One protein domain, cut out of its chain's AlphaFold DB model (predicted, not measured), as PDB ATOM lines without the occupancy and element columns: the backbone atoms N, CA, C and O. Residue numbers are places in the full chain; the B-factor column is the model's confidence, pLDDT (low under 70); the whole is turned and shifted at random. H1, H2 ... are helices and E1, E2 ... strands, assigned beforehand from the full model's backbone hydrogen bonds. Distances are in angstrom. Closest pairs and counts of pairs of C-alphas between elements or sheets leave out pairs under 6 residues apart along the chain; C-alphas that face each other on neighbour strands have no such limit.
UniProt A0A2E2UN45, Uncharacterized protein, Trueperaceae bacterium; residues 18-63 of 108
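AT A GLANCE: This is residues 18 to 63 of the 108 residues of an uncharacterized protein of Trueperaceae bacterium (UniProt A0A2E2UN45). This is an elongated piece with a small, slightly staggered sheet of three strands, E1, E2 and E3, at one end, and one short helix, H1, beside a wide loop, residues 21 to 32, at the other. The tail after E3 folds back along it. The printed part has 46 residues with one named helix and three named strands, in the order E1, H1, E2, E3; the sheet runs E1, E2, E3 and is antiparallel. The class is mixed, helices and strands, with under half of the residues in named elements. The whole is only just compact, close to loose, with a radius of gyration of the C-alphas of 11.3 A, and spans 32 by 17 by 12 A.

IN THESE COORDINATES: E1, residues 18 to 20, is 6.6 A long and begins at C-alpha 18 (165.872, 176.494, 199.026). H1, residues 33 to 39, is 10.0 A long and begins at C-alpha 33 (159.163, 164.408, 200.456). E2, residues 46 to 51, is 13.8 A long. E3, residues 54 to 58, is 10.5 A long and ends at C-alpha 58 (159.973, 184.782, 197.167).

HOW THE PARTS SIT: E1 is an edge strand, antiparallel to E2 at 173 degrees, with N 19 and O 48 2.8 A apart, within hydrogen-bond range. E2 pairs with E1 over residues 46 to 49 and with E3 over 49 to 51. E2 and E3 form a hairpin, antiparallel at 168 degrees, with N 51 and O 54 at 2.8 A. Residues 57 to 58 of E3 pair antiparallel with residues 61 to 62. E1 and E3 are apart. H1 is not on the sheet; the closest C-alphas of E1 and H1, those of Phe 20 and Leu 37, are 7.9 A apart. H1 and E3 are apart. In H1 every O i to N i+4 pair is within hydrogen-bond range.

THE WHOLE: The two C-alphas farthest apart, those of Val 29 and Asp 52, are 32.9 A apart. The link from E1 to H1, 12 residues, is long; that from H1 to E2 is short and that from E2 to E3 tight. The printed part has no cut, its mean pLDDT is 97.3, and no printed residue is under 70.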
ATOM      1  N   SER A  18     166.961 176.569 200.004       97.81
ATOM      2  CA  SER A  18     165.872 176.494 199.026       97.81
ATOM      3  C   SER A  18     164.675 175.787 199.648       97.81
ATOM      4  O   SER A  18     164.832 174.754 200.301       97.81
ATOM      5  N   VAL A  19     163.493 176.362 199.460       98.31
ATOM      6  CA  VAL A  19     162.206 175.854 199.939       98.31
ATOM      7  C   VAL A  19     161.371 175.483 198.722       98.31
ATOM      8  O   VAL A  19     161.309 176.256 197.765       98.31
ATOM      9  N   PHE A  20     160.747 174.308 198.769       98.25
ATOM     10  CA  PHE A  20     159.967 173.755 197.668       98.25
ATOM     11  C   PHE A  20     158.529 173.465 198.108       98.25
ATOM     12  O   PHE A  20     158.325 172.882 199.176       98.25
ATOM     13  N   ASP A  21     157.557 173.816 197.266       97.44
ATOM     14  CA  ASP A  21     156.151 173.458 197.440       97.44
ATOM     15  C   ASP A  21     155.837 172.149 196.705       97.44
ATOM     16  O   ASP A  21     155.701 172.111 195.487       97.44
ATOM     17  N   LEU A  22     155.679 171.061 197.458       97.81
ATOM     18  CA  LEU A  22     155.387 169.732 196.907       97.81
ATOM     19  C   LEU A  22     153.885 169.419 196.805       97.81
ATOM     20  O   LEU A  22     153.506 168.262 196.639       97.81
ATOM     21  N   ARG A  23     153.006 170.418 196.937       95.88
ATOM     22  CA  ARG A  23     151.541 170.238 196.869       95.88
ATOM     23  C   ARG A  23     150.982 170.400 195.453       95.88
ATOM     24  O   ARG A  23     149.775 170.257 195.256       95.88
ATOM     25  N   GLY A  24     151.834 170.725 194.477       94.94
ATOM     26  CA  GLY A  24     151.455 170.871 193.076       94.94
ATOM     27  C   GLY A  24     150.846 169.588 192.507       94.94
ATOM     28  O   GLY A  24     151.311 168.484 192.782       94.94
ATOM     29  N   LEU A  25     149.808 169.716 191.675       96.38
ATOM     30  CA  LEU A  25     149.111 168.558 191.102       96.38
ATOM     31  C   LEU A  25     150.046 167.643 190.284       96.38
ATOM     32  O   LEU A  25     149.824 166.435 190.249       96.38
ATOM     33  N   HIS A  26     151.088 168.193 189.645       96.69
ATOM     34  CA  HIS A  26     152.065 167.409 188.874       96.69
ATOM     35  C   HIS A  26     152.999 166.562 189.743       96.69
ATOM     36  O   HIS A  26     153.587 165.620 189.219       96.69
ATOM     37  N   ILE A  27     153.120 166.859 191.041       97.81
ATOM     38  CA  ILE A  27     153.886 166.039 191.988       97.81
ATOM     39  C   ILE A  27     153.162 164.715 192.260       97.81
ATOM     40  O   ILE A  27     153.798 163.679 192.441       97.81
ATOM     41  N   GLY A  28     151.826 164.732 192.248       95.19
ATOM     42  CA  GLY A  28     151.006 163.567 192.558       95.19
ATOM     43  C   GLY A  28     150.947 163.272 194.061       95.19
ATOM     44  O   GLY A  28     150.774 164.172 194.878       95.19
ATOM     45  N   VAL A  29     151.019 161.990 194.429       95.25
ATOM     46  CA  VAL A  29     150.961 161.542 195.830       95.25
ATOM     47  C   VAL A  29     152.352 161.623 196.457       95.25
ATOM     48  O   VAL A  29     153.322 161.133 195.881       95.25
ATOM     49  N   VAL A  30     152.444 162.209 197.653       97.31
ATOM     50  CA  VAL A  30     153.703 162.367 198.393       97.31
ATOM     51  C   VAL A  30     153.736 161.403 199.577       97.31
ATOM     52  O   VAL A  30     153.161 161.690 200.624       97.31
ATOM     53  N   ASP A  31     154.438 160.283 199.416       96.44
ATOM     54  CA  ASP A  31     154.735 159.356 200.520       96.44
ATOM     55  C   ASP A  31     155.999 159.778 201.290       96.44
ATOM     56  O   ASP A  31     156.029 159.757 202.518       96.44
ATOM     57  N   ASP A  32     157.039 160.195 200.563       97.75
ATOM     58  CA  ASP A  32     158.302 160.699 201.103       97.75
ATOM     59  C   ASP A  32     158.696 161.995 200.368       97.75
ATOM     60  O   ASP A  32     158.799 161.997 199.136       97.75
ATOM     61  N   PRO A  33     158.923 163.112 201.084       96.62
ATOM     62  CA  PRO A  33     159.163 164.408 200.456       96.62
ATOM     63  C   PRO A  33     160.503 164.481 199.714       96.62
ATOM     64  O   PRO A  33     160.619 165.240 198.756       96.62
ATOM     65  N   ILE A  34     161.512 163.695 200.110       97.62
ATOM     66  CA  ILE A  34     162.813 163.686 199.429       97.62
ATOM     67  C   ILE A  34     162.699 162.958 198.092       97.62
ATOM     68  O   ILE A  34     163.140 163.468 197.068       97.62
ATOM     69  N   THR A  35     162.050 161.799 198.080       97.56
ATOM     70  CA  THR A  35     161.757 161.030 196.869       97.56
ATOM     71  C   THR A  35     160.915 161.865 195.909       97.56
ATOM     72  O   THR A  35     161.242 161.946 194.726       97.56
ATOM     73  N   ALA A  36     159.883 162.547 196.416       97.88
ATOM     74  CA  ALA A  36     159.041 163.416 195.602       97.88
ATOM     75  C   ALA A  36     159.823 164.595 194.996       97.88
ATOM     76  O   ALA A  36     159.721 164.848 193.794       97.88
ATOM     77  N   LEU A  37     160.660 165.263 195.796       97.94
ATOM     78  CA  LEU A  37     161.530 166.344 195.332       97.94
ATOM     79  C   LEU A  37     162.504 165.876 194.240       97.94
ATOM     80  O   LEU A  37     162.697 166.570 193.248       97.94
ATOM     81  N   ILE A  38     163.129 164.709 194.410       97.56
ATOM     82  CA  ILE A  38     164.152 164.212 193.482       97.56
ATOM     83  C   ILE A  38     163.550 163.689 192.173       97.56
ATOM     84  O   ILE A  38     164.166 163.851 191.119       97.56
ATOM     85  N   HIS A  39     162.381 163.045 192.222       97.06
ATOM     86  CA  HIS A  39     161.816 162.363 191.057       97.06
ATOM     87  C   HIS A  39     160.750 163.157 190.300       97.06
ATOM     88  O   HIS A  39     160.592 162.922 189.101       97.06
ATOM     89  N   TYR A  40     160.020 164.060 190.964       97.50
ATOM     90  CA  TYR A  40     158.823 164.683 190.382       97.50
ATOM     91  C   TYR A  40     158.868 166.211 190.349       97.50
ATOM     92  O   TYR A  40     158.276 166.814 189.451       97.50
ATOM     93  N   ALA A  41     159.563 166.847 191.294       97.50
ATOM     94  CA  ALA A  41     159.642 168.301 191.337       97.50
ATOM     95  C   ALA A  41     160.521 168.881 190.218       97.50
ATOM     96  O   ALA A  41     161.430 168.240 189.685       97.50
ATOM     97  N   ASN A  42     160.252 170.135 189.868       96.75
ATOM     98  CA  ASN A  42     161.022 170.925 188.918       96.75
ATOM     99  C   ASN A  42     161.138 172.388 189.387       96.75
ATOM    100  O   ASN A  42     160.777 172.736 190.508       96.75
ATOM    101  N   GLY A  43     161.675 173.264 188.531       94.69
ATOM    102  CA  GLY A  43     161.907 174.670 188.878       94.69
ATOM    103  C   GLY A  43     160.654 175.426 189.342       94.69
ATOM    104  O   GLY A  43     160.781 176.296 190.199       94.69
ATOM    105  N   VAL A  44     159.464 175.068 188.844       95.06
ATOM    106  CA  VAL A  44     158.182 175.695 189.225       95.06
ATOM    107  C   VAL A  44     157.836 175.454 190.695       95.06
ATOM    108  O   VAL A  44     157.182 176.289 191.308       95.06
ATOM    109  N   ASP A  45     158.317 174.357 191.281       97.69
ATOM    110  CA  ASP A  45     158.062 174.013 192.683       97.69
ATOM    111  C   ASP A  45     158.929 174.818 193.659       97.69
ATOM    112  O   ASP A  45     158.767 174.703 194.870       97.69
ATOM    113  N   THR A  46     159.875 175.626 193.169       97.81
ATOM    114  CA  THR A  46     160.711 176.466 194.033       97.81
ATOM    115  C   THR A  46     159.879 177.626 194.579       97.81
ATOM    116  O   THR A  46     159.465 178.512 193.832       97.81
ATOM    117  N   GLU A  47     159.652 177.649 195.891       98.19
ATOM    118  CA  GLU A  47     158.840 178.673 196.558       98.19
ATOM    119  C   GLU A  47     159.700 179.839 197.053       98.19
ATOM    120  O   GLU A  47     159.349 181.006 196.882       98.19
ATOM    121  N   THR A  48     160.840 179.540 197.681       98.56
ATOM    122  CA  THR A  48     161.739 180.551 198.256       98.56
ATOM    123  C   THR A  48     163.192 180.117 198.120       98.56
ATOM    124  O   THR A  48     163.529 178.957 198.352       98.56
ATOM    125  N   VAL A  49     164.075 181.060 197.791       98.50
ATOM    126  CA  VAL A  49     165.527 180.839 197.758       98.50
ATOM    127  C   VAL A  49     166.219 181.950 198.527       98.50
ATOM    128  O   VAL A  49     166.009 183.132 198.257       98.50
ATOM    129  N   VAL A  50     167.079 181.559 199.460       98.62
ATOM    130  CA  VAL A  50     167.939 182.437 200.249       98.62
ATOM    131  C   VAL A  50     169.388 182.138 199.878       98.62
ATOM    132  O   VAL A  50     169.794 180.980 199.881       98.62
ATOM    133  N   VAL A  51     170.159 183.173 199.555       98.12
ATOM    134  CA  VAL A  51     171.593 183.087 199.247       98.12
ATOM    135  C   VAL A  51     172.341 184.022 200.180       98.12
ATOM    136  O   VAL A  51     172.080 185.225 200.198       98.12
ATOM    137  N   ASP A  52     173.258 183.474 200.970       97.19
ATOM    138  CA  ASP A  52     173.997 184.191 202.009       97.19
ATOM    139  C   ASP A  52     173.088 185.061 202.903       97.19
ATOM    140  O   ASP A  52     173.368 186.229 203.186       97.19
ATOM    141  N   GLY A  53     171.934 184.510 203.293       97.62
ATOM    142  CA  GLY A  53     170.952 185.201 204.134       97.62
ATOM    143  C   GLY A  53     170.087 186.243 203.415       97.62
ATOM    144  O   GLY A  53     169.300 186.921 204.072       97.62
ATOM    145  N   ARG A  54     170.198 186.386 202.089       98.31
ATOM    146  CA  ARG A  54     169.354 187.282 201.282       98.31
ATOM    147  C   ARG A  54     168.339 186.485 200.479       98.31
ATOM    148  O   ARG A  54     168.726 185.611 199.706       98.31
ATOM    149  N   THR A  55     167.061 186.812 200.615       98.56
ATOM    150  CA  THR A  55     166.004 186.227 199.784       98.56
ATOM    151  C   THR A  55     166.133 186.728 198.345       98.56
ATOM    152  O   THR A  55     166.106 187.934 198.104       98.56
ATOM    153  N   VAL A  56     166.304 185.806 197.398       98.38
ATOM    154  CA  VAL A  56     166.430 186.083 195.953       98.38
ATOM    155  C   VAL A  56     165.253 185.537 195.142       98.38
ATOM    156  O   VAL A  56     165.009 186.006 194.035       98.38
ATOM    157  N   VAL A  57     164.506 184.586 195.704       98.25
ATOM    158  CA  VAL A  57     163.204 184.124 195.202       98.25
ATOM    159  C   VAL A  57     162.232 184.139 196.372       98.25
ATOM    160  O   VAL A  57     162.580 183.638 197.442       98.25
ATOM    161  N   GLU A  58     161.045 184.702 196.173       97.88
ATOM    162  CA  GLU A  58     159.973 184.782 197.167       97.88
ATOM    163  C   GLU A  58     158.625 184.549 196.479       97.88
ATOM    164  O   GLU A  58     158.365 185.127 195.424       97.88
ATOM    165  N   ASN A  59     157.768 183.708 197.067       96.31
ATOM    166  CA  ASN A  59     156.479 183.313 196.482       96.31
ATOM    167  C   ASN A  59     156.613 182.858 195.015       96.31
ATOM    168  O   ASN A  59     155.835 183.275 194.159       96.31
ATOM    169  N   SER A  60     157.639 182.054 194.721       96.50
ATOM    170  CA  SER A  60     157.965 181.554 193.375       96.50
ATOM    171  C   SER A  60     158.334 182.617 192.328       96.50
ATOM    172  O   SER A  60     158.443 182.291 191.148       96.50
ATOM    173  N   HIS A  61     158.605 183.859 192.743       96.31
ATOM    174  CA  HIS A  61     159.052 184.942 191.865       96.31
ATOM    175  C   HIS A  61     160.461 185.416 192.210       96.31
ATOM    176  O   HIS A  61     160.848 185.493 193.379       96.31
ATOM    177  N   VAL A  62     161.240 185.776 191.189       97.00
ATOM    178  CA  VAL A  62     162.592 186.314 191.394       97.00
ATOM    179  C   VAL A  62     162.505 187.745 191.924       97.00
ATOM    180  O   VAL A  62     161.929 188.636 191.296       97.00
ATOM    181  N   VAL A  63     163.128 187.993 193.076       97.62
ATOM    182  CA  VAL A  63     163.105 189.303 193.732       97.62
ATOM    183  C   VAL A  63     163.802 190.343 192.851       97.62
ATOM    184  O   VAL A  63     164.959 190.187 192.465       97.62
TER     185      VAL A  63